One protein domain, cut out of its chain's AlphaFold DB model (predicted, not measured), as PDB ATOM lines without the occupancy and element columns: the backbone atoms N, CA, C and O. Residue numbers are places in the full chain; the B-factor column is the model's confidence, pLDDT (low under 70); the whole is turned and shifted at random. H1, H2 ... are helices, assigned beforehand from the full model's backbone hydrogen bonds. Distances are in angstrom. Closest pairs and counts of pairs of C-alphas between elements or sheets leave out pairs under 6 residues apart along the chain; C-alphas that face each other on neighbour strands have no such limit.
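This is residues 4 to 67 of the 84 residues of an uncharacterized protein of Tardiphaga sp. vice352 (UniProt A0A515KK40). Start at residue 4 and you find a hairpin of two helices, H1 and H2, side by side at one end of an open zigzag; from the far end of H2 the backbone turns into H3 and then into H4, which reach away from the hairpin with few contacts and no shared core. The printed part has 64 residues with four named helices, in the order H1, H2, H3, H4, and no named strand; the class is all helix. It is only just extended, close to loose, with a radius of gyration of the C-alphas of 16.1 A and spans of 47 by 22 by 14 A.

Look first at H1, residues 4 to 16, and H2, residues 21 to 38, a helical hairpin. They touch, their closest C-alphas being those of Arg 14 and Phe 24, 5.2 A apart, and run opposite ways at a shallow tilt of 18 degrees. Next comes H3, residues 41 to 53, close to H2 but not clearly touching: their closest C-alphas, of His 36 and Arg 44, are 7.6 A apart, and the tilt is a steep 60 degrees, opposite ways. H4, residues 57 to 65, is close to H3 but not clearly touching, with the C-alphas of Arg 50 and Ala 57 closest at 7.4 A; their lines are about perpendicular, at 78 degrees. H1 is apart from H3 and H4, and H2 is apart from H4. In H1, H2, H3 and H4 every O i to N i+4 pair is within hydrogen-bond range.

Find C-alpha 4 at (122.952, -64.319, 185.121); from there H1 runs 18.3 A. H2 begins at C-alpha 21, (131.865, -76.207, 165.795), and runs 26.0 A. H3 runs 18.3 A, and H4 runs 12.9 A to C-alpha 65 at (104.484, -93.666, 196.391).

The two C-alphas farthest apart, those of Arg 19 and Glu 66, are 47.9 A apart. The printed part has no cut, and its three links are tight. Residues 37 to 43, of which 41 to 43 belong to H3, stand free. The mean pLDDT of the printed part is 75.4; residues 38 to 67 are under 70.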
ATOM      1  N   GLU A   4     123.826 -64.554 186.278       78.62
ATOM      2  CA  GLU A   4     122.952 -64.319 185.121       78.62
ATOM      3  C   GLU A   4     123.640 -63.507 184.019       78.62
ATOM      4  O   GLU A   4     123.382 -63.755 182.842       78.62
ATOM      5  N   ALA A   5     124.541 -62.581 184.369       82.19
ATOM      6  CA  ALA A   5     125.342 -61.869 183.376       82.19
ATOM      7  C   ALA A   5     126.271 -62.849 182.641       82.19
ATOM      8  O   ALA A   5     126.190 -62.969 181.424       82.19
ATOM      9  N   THR A   6     127.028 -63.667 183.379       83.25
ATOM     10  CA  THR A   6     127.930 -64.674 182.793       83.25
ATOM     11  C   THR A   6     127.188 -65.706 181.932       83.25
ATOM     12  O   THR A   6     127.680 -66.108 180.877       83.25
ATOM     13  N   ARG A   7     125.982 -66.126 182.337       85.00
ATOM     14  CA  ARG A   7     125.134 -67.027 181.542       85.00
ATOM     15  C   ARG A   7     124.696 -66.385 180.225       85.00
ATOM     16  O   ARG A   7     124.768 -67.038 179.184       85.00
ATOM     17  N   ARG A   8     124.237 -65.130 180.261       86.94
ATOM     18  CA  ARG A   8     123.823 -64.388 179.059       86.94
ATOM     19  C   ARG A   8     124.987 -64.197 178.094       86.94
ATOM     20  O   ARG A   8     124.813 -64.469 176.910       86.94
ATOM     21  N   ASP A   9     126.162 -63.848 178.607       89.25
ATOM     22  CA  ASP A   9     127.369 -63.649 177.801       89.25
ATOM     23  C   ASP A   9     127.789 -64.942 177.085       89.25
ATOM     24  O   ASP A   9     128.079 -64.933 175.891       89.25
ATOM     25  N   LEU A  10     127.740 -66.090 177.771       88.69
ATOM     26  CA  LEU A  10     128.050 -67.389 177.162       88.69
ATOM     27  C   LEU A  10     127.019 -67.823 176.107       88.69
ATOM     28  O   LEU A  10     127.384 -68.456 175.113       88.69
ATOM     29  N   ILE A  11     125.738 -67.497 176.302       88.44
ATOM     30  CA  ILE A  11     124.685 -67.765 175.312       88.44
ATOM     31  C   ILE A  11     124.877 -66.885 174.073       88.44
ATOM     32  O   ILE A  11     124.769 -67.403 172.960       88.44
ATOM     33  N   ALA A  12     125.185 -65.599 174.260       89.50
ATOM     34  CA  ALA A  12     125.493 -64.676 173.171       89.50
ATOM     35  C   ALA A  12     126.725 -65.153 172.390       89.50
ATOM     36  O   ALA A  12     126.636 -65.404 171.191       89.50
ATOM     37  N   PHE A  13     127.817 -65.465 173.093       89.12
ATOM     38  CA  PHE A  13     129.032 -66.011 172.492       89.12
ATOM     39  C   PHE A  13     128.771 -67.304 171.702       89.12
ATOM     40  O   PHE A  13     129.313 -67.490 170.611       89.12
ATOM     41  N   ARG A  14     127.916 -68.204 172.211       91.75
ATOM     42  CA  ARG A  14     127.507 -69.420 171.486       91.75
ATOM     43  C   ARG A  14     126.753 -69.091 170.195       91.75
ATOM     44  O   ARG A  14     126.972 -69.767 169.194       91.75
ATOM     45  N   ALA A  15     125.841 -68.119 170.231       89.19
ATOM     46  CA  ALA A  15     125.058 -67.719 169.065       89.19
ATOM     47  C   ALA A  15     125.958 -67.113 167.977       89.19
ATOM     48  O   ALA A  15     125.905 -67.557 166.824       89.19
ATOM     49  N   ASP A  16     126.855 -66.209 168.375       93.12
ATOM     50  CA  ASP A  16     127.821 -65.550 167.489       93.12
ATOM     51  C   ASP A  16     128.769 -66.560 166.828       93.12
ATOM     52  O   ASP A  16     129.138 -66.427 165.662       93.12
ATOM     53  N   ASN A  17     129.108 -67.636 167.546       91.25
ATOM     54  CA  ASN A  17     130.012 -68.688 167.078       91.25
ATOM     55  C   ASN A  17     129.298 -69.950 166.568       91.25
ATOM     56  O   ASN A  17     129.927 -70.999 166.436       91.25
ATOM     57  N   SER A  18     128.006 -69.875 166.238       88.62
ATOM     58  CA  SER A  18     127.211 -71.025 165.764       88.62
ATOM     59  C   SER A  18     127.770 -71.719 164.517       88.62
ATOM     60  O   SER A  18     127.544 -72.911 164.320       88.62
ATOM     61  N   ARG A  19     128.543 -70.999 163.698       92.25
ATOM     62  CA  ARG A  19     129.201 -71.530 162.494       92.25
ATOM     63  C   ARG A  19     130.557 -72.193 162.768       92.25
ATOM     64  O   ARG A  19     131.081 -72.859 161.880       92.25
ATOM     65  N   ASN A  20     131.129 -72.029 163.967       92.94
ATOM     66  CA  ASN A  20     132.392 -72.657 164.359       92.94
ATOM     67  C   ASN A  20     132.129 -73.794 165.366       92.94
ATOM     68  O   ASN A  20     131.852 -73.523 166.540       92.94
ATOM     69  N   PRO A  21     132.253 -75.071 164.959       87.75
ATOM     70  CA  PRO A  21     131.865 -76.207 165.795       87.75
ATOM     71  C   PRO A  21     132.677 -76.312 167.092       87.75
ATOM     72  O   PRO A  21     132.141 -76.727 168.120       87.75
ATOM     73  N   VAL A  22     133.946 -75.889 167.084       92.06
ATOM     74  CA  VAL A  22     134.818 -75.940 168.269       92.06
ATOM     75  C   VAL A  22     134.352 -74.937 169.321       92.06
ATOM     76  O   VAL A  22     134.165 -75.295 170.488       92.06
ATOM     77  N   PHE A  23     134.132 -73.683 168.922       85.69
ATOM     78  CA  PHE A  23     133.679 -72.641 169.846       85.69
ATOM     79  C   PHE A  23     132.238 -72.862 170.296       85.69
ATOM     80  O   PHE A  23     131.947 -72.706 171.482       85.69
ATOM     81  N   PHE A  24     131.364 -73.315 169.398       88.12
ATOM     82  CA  PHE A  24     129.993 -73.671 169.741       88.12
ATOM     83  C   PHE A  24     129.933 -74.777 170.803       88.12
ATOM     84  O   PHE A  24     129.196 -74.657 171.788       88.12
ATOM     85  N   HIS A  25     130.725 -75.843 170.640       87.38
ATOM     86  CA  HIS A  25     130.765 -76.950 171.594       87.38
ATOM     87  C   HIS A  25     131.312 -76.513 172.960       87.38
ATOM     88  O   HIS A  25     130.711 -76.821 173.994       87.38
ATOM     89  N   ARG A  26     132.407 -75.740 172.976       84.94
ATOM     90  CA  ARG A  26     132.978 -75.192 174.217       84.94
ATOM     91  C   ARG A  26     131.978 -74.298 174.947       84.94
ATOM     92  O   ARG A  26     131.716 -74.531 176.122       84.94
ATOM     93  N   ALA A  27     131.354 -73.353 174.245       86.75
ATOM     94  CA  ALA A  27     130.352 -72.463 174.827       86.75
ATOM     95  C   ALA A  27     129.142 -73.237 175.372       86.75
ATOM     96  O   ALA A  27     128.693 -72.984 176.486       86.75
ATOM     97  N   SER A  28     128.656 -74.238 174.633       86.56
ATOM     98  CA  SER A  28     127.553 -75.102 175.075       86.56
ATOM     99  C   SER A  28     127.894 -75.882 176.345       86.56
ATOM    100  O   SER A  28     127.061 -75.996 177.244       86.56
ATOM    101  N   THR A  29     129.127 -76.380 176.440       87.50
ATOM    102  CA  THR A  29     129.615 -77.103 177.619       87.50
ATOM    103  C   THR A  29     129.703 -76.174 178.825       87.50
ATOM    104  O   THR A  29     129.196 -76.519 179.891       87.50
ATOM    105  N   SER A  30     130.252 -74.970 178.646       89.25
ATOM    106  CA  SER A  30     130.347 -73.965 179.707       89.25
ATOM    107  C   SER A  30     128.973 -73.520 180.208       89.25
ATOM    108  O   SER A  30     128.768 -73.464 181.416       89.25
ATOM    109  N   VAL A  31     128.000 -73.278 179.315       84.62
ATOM    110  CA  VAL A  31     126.610 -72.966 179.709       84.62
ATOM    111  C   VAL A  31     126.013 -74.111 180.525       84.62
ATOM    112  O   VAL A  31     125.470 -73.872 181.600       84.62
ATOM    113  N   SER A  32     126.169 -75.357 180.065       81.38
ATOM    114  CA  SER A  32     125.670 -76.534 180.786       81.38
ATOM    115  C   SER A  32     126.301 -76.656 182.173       81.38
ATOM    116  O   SER A  32     125.599 -76.914 183.146       81.38
ATOM    117  N   GLN A  33     127.617 -76.460 182.295       84.25
ATOM    118  CA  GLN A  33     128.328 -76.486 183.578       84.25
ATOM    119  C   GLN A  33     127.850 -75.378 184.520       84.25
ATOM    120  O   GLN A  33     127.624 -75.638 185.701       84.25
ATOM    121  N   LEU A  34     127.629 -74.172 183.998       81.88
ATOM    122  CA  LEU A  34     127.107 -73.047 184.770       81.88
ATOM    123  C   LEU A  34     125.696 -73.355 185.301       81.88
ATOM    124  O   LEU A  34     125.434 -73.217 186.494       81.88
ATOM    125  N   GLU A  35     124.808 -73.879 184.452       78.50
ATOM    126  CA  GLU A  35     123.464 -74.331 184.845       78.50
ATOM    127  C   GLU A  35     123.513 -75.498 185.847       78.50
ATOM    128  O   GLU A  35     122.667 -75.605 186.741       78.50
ATOM    129  N   HIS A  36     124.534 -76.358 185.759       72.94
ATOM    130  CA  HIS A  36     124.763 -77.400 186.753       72.94
ATOM    131  C   HIS A  36     125.124 -76.824 188.123       72.94
ATOM    132  O   HIS A  36     124.639 -77.364 189.115       72.94
ATOM    133  N   LEU A  37     125.906 -75.747 188.208       71.94
ATOM    134  CA  LEU A  37     126.280 -75.122 189.484       71.94
ATOM    135  C   LEU A  37     125.089 -74.461 190.197       71.94
ATOM    136  O   LEU A  37     125.043 -74.458 191.423       71.94
ATOM    137  N   GLN A  38     124.099 -73.967 189.450       68.25
ATOM    138  CA  GLN A  38     122.907 -73.311 190.008       68.25
ATOM    139  C   GLN A  38     121.843 -74.303 190.510       68.25
ATOM    140  O   GLN A  38     121.001 -73.958 191.337       68.25
ATOM    141  N   CYS A  39     121.852 -75.542 190.006       60.00
ATOM    142  CA  CYS A  39     120.816 -76.526 190.297       60.00
ATOM    143  C   CYS A  39     121.311 -77.537 191.353       60.00
ATOM    144  O   CYS A  39     122.274 -78.261 191.077       60.00
ATOM    145  N   PRO A  40     120.662 -77.657 192.533       63.69
ATOM    146  CA  PRO A  40     121.029 -78.652 193.541       63.69
ATOM    147  C   PRO A  40     121.078 -80.056 192.928       63.69
ATOM    148  O   PRO A  40     120.251 -80.385 192.071       63.69
ATOM    149  N   ALA A  41     122.015 -80.904 193.367       61.19
ATOM    150  CA  ALA A  41     122.200 -82.261 192.833       61.19
ATOM    151  C   ALA A  41     120.884 -83.053 192.719       61.19
ATOM    152  O   ALA A  41     120.634 -83.726 191.716       61.19
ATOM    153  N   ASP A  42     120.003 -82.851 193.692       58.19
ATOM    154  CA  ASP A  42     118.667 -83.429 193.774       58.19
ATOM    155  C   ASP A  42     117.697 -82.966 192.679       58.19
ATOM    156  O   ASP A  42     116.925 -83.761 192.132       58.19
ATOM    157  N   ALA A  43     117.722 -81.681 192.325       61.62
ATOM    158  CA  ALA A  43     116.899 -81.135 191.249       61.62
ATOM    159  C   ALA A  43     117.368 -81.661 189.882       61.62
ATOM    160  O   ALA A  43     116.544 -82.018 189.035       61.62
ATOM    161  N   ARG A  44     118.689 -81.828 189.707       63.91
ATOM    162  CA  ARG A  44     119.296 -82.429 188.506       63.91
ATOM    163  C   ARG A  44     118.900 -83.893 188.335       63.91
ATOM    164  O   ARG A  44     118.527 -84.300 187.235       63.91
ATOM    165  N   HIS A  45     118.946 -84.677 189.414       59.56
ATOM    166  CA  HIS A  45     118.544 -86.083 189.387       59.56
ATOM    167  C   HIS A  45     117.052 -86.226 189.043       59.56
ATOM    168  O   HIS A  45     116.686 -87.021 188.180       59.56
ATOM    169  N   LYS A  46     116.193 -85.368 189.616       58.59
ATOM    170  CA  LYS A  46     114.753 -85.304 189.298       58.59
ATOM    171  C   LYS A  46     114.482 -84.966 187.828       58.59
ATOM    172  O   LYS A  46     113.611 -85.585 187.222       58.59
ATOM    173  N   LEU A  47     115.212 -84.011 187.248       62.88
ATOM    174  CA  LEU A  47     115.037 -83.614 185.846       62.88
ATOM    175  C   LEU A  47     115.530 -84.698 184.872       62.88
ATOM    176  O   LEU A  47     114.868 -84.983 183.877       62.88
ATOM    177  N   ARG A  48     116.664 -85.344 185.180       64.50
ATOM    178  CA  ARG A  48     117.184 -86.478 184.399       64.50
ATOM    179  C   ARG A  48     116.247 -87.682 184.453       64.50
ATOM    180  O   ARG A  48     115.978 -88.252 183.405       64.50
ATOM    181  N   LEU A  49     115.681 -88.001 185.620       57.03
ATOM    182  CA  LEU A  49     114.637 -89.025 185.759       57.03
ATOM    183  C   LEU A  49     113.380 -88.691 184.944       57.03
ATOM    184  O   LEU A  49     112.862 -89.567 184.259       57.03
ATOM    185  N   ARG A  50     112.920 -87.427 184.950       61.56
ATOM    186  CA  ARG A  50     111.811 -86.966 184.084       61.56
ATOM    187  C   ARG A  50     112.095 -87.229 182.612       61.56
ATOM    188  O   ARG A  50     111.255 -87.794 181.924       61.56
ATOM    189  N   LYS A  51     113.284 -86.833 182.151       63.03
ATOM    190  CA  LYS A  51     113.682 -86.940 180.744       63.03
ATOM    191  C   LYS A  51     113.934 -88.388 180.309       63.03
ATOM    192  O   LYS A  51     113.547 -88.752 179.211       63.03
ATOM    193  N   ALA A  52     114.563 -89.204 181.155       58.97
ATOM    194  CA  ALA A  52     114.896 -90.594 180.844       58.97
ATOM    195  C   ALA A  52     113.663 -91.507 180.798       58.97
ATOM    196  O   ALA A  52     113.653 -92.480 180.054       58.97
ATOM    197  N   LEU A  53     112.629 -91.190 181.579       59.97
ATOM    198  CA  LEU A  53     111.433 -92.020 181.688       59.97
ATOM    199  C   LEU A  53     110.223 -91.435 180.927       59.97
ATOM    200  O   LEU A  53     109.151 -92.029 180.959       59.97
ATOM    201  N   ASN A  54     110.369 -90.280 180.255       64.12
ATOM    202  CA  ASN A  54     109.260 -89.518 179.649       64.12
ATOM    203  C   ASN A  54     108.088 -89.270 180.621       64.12
ATOM    204  O   ASN A  54     106.930 -89.167 180.222       64.12
ATOM    205  N   LEU A  55     108.392 -89.171 181.918       63.09
ATOM    206  CA  LEU A  55     107.375 -89.082 182.959       63.09
ATOM    207  C   LEU A  55     107.031 -87.643 183.264       63.09
ATOM    208  O   LEU A  55     107.889 -86.811 183.582       63.09
ATOM    209  N   THR A  56     105.735 -87.377 183.273       66.31
ATOM    210  CA  THR A  56     105.185 -86.150 183.819       66.31
ATOM    211  C   THR A  56     105.465 -86.054 185.323       66.31
ATOM    212  O   THR A  56     105.717 -87.035 186.030       66.31
ATOM    213  N   ALA A  57     105.398 -84.835 185.864       64.69
ATOM    214  CA  ALA A  57     105.605 -84.584 187.290       64.69
ATOM    215  C   ALA A  57     104.706 -85.445 188.201       64.69
ATOM    216  O   ALA A  57     105.140 -85.857 189.277       64.69
ATOM    217  N   ARG A  58     103.476 -85.723 187.750       66.25
ATOM    218  CA  ARG A  58     102.487 -86.541 188.463       66.25
ATOM    219  C   ARG A  58     102.884 -88.014 188.503       66.25
ATOM    220  O   ARG A  58     102.745 -88.653 189.541       66.25
ATOM    221  N   GLU A  59     103.437 -88.525 187.414       66.38
ATOM    222  CA  GLU A  59     103.847 -89.925 187.286       66.38
ATOM    223  C   GLU A  59     105.064 -90.258 188.148       66.38
ATOM    224  O   GLU A  59     105.126 -91.323 188.751       66.38
ATOM    225  N   ILE A  60     105.982 -89.307 188.322       65.19
ATOM    226  CA  ILE A  60     107.103 -89.463 189.261       65.19
ATOM    227  C   ILE A  60     106.626 -89.475 190.710       65.19
ATOM    228  O   ILE A  60     107.132 -90.246 191.526       65.19
ATOM    229  N   ALA A  61     105.659 -88.620 191.051       66.75
ATOM    230  CA  ALA A  61     105.068 -88.622 192.384       66.75
ATOM    231  C   ALA A  61     104.304 -89.929 192.661       66.75
ATOM    232  O   ALA A  61     104.305 -90.412 193.790       66.75
ATOM    233  N   GLN A  62     103.685 -90.519 191.636       65.69
ATOM    234  CA  GLN A  62     103.066 -91.840 191.717       65.69
ATOM    235  C   GLN A  62     104.117 -92.947 191.915       65.69
ATOM    236  O   GLN A  62     104.040 -93.669 192.902       65.69
ATOM    237  N   ALA A  63     105.155 -93.002 191.076       65.06
ATOM    238  CA  ALA A  63     106.225 -93.999 191.168       65.06
ATOM    239  C   ALA A  63     106.934 -93.995 192.532       65.06
ATOM    240  O   ALA A  63     107.292 -95.042 193.062       65.06
ATOM    241  N   ARG A  64     107.114 -92.813 193.137       65.62
ATOM    242  CA  ARG A  64     107.682 -92.682 194.489       65.62
ATOM    243  C   ARG A  64     106.779 -93.244 195.580       65.62
ATOM    244  O   ARG A  64     107.293 -93.832 196.522       65.62
ATOM    245  N   ARG A  65     105.458 -93.075 195.458       64.62
ATOM    246  CA  ARG A  65     104.484 -93.666 196.391       64.62
ATOM    247  C   ARG A  65     104.401 -95.185 196.240       64.62
ATOM    248  O   ARG A  65     104.182 -95.874 197.224       64.62
ATOM    249  N   GLU A  66     104.636 -95.696 195.036       63.06
ATOM    250  CA  GLU A  66     104.588 -97.126 194.702       63.06
ATOM    251  C   GLU A  66     105.951 -97.841 194.851       63.06
ATOM    252  O   GLU A  66     106.138 -98.950 194.351       63.06
ATOM    253  N   GLY A  67     106.928 -97.224 195.532       63.34
ATOM    254  CA  GLY A  67     108.221 -97.858 195.826       63.34
ATOM    255  C   GLY A  67     109.125 -98.061 194.604       63.34
ATOM    256  O   GLY A  67     109.896 -99.012 194.553       63.34
TER     257      GLY A  67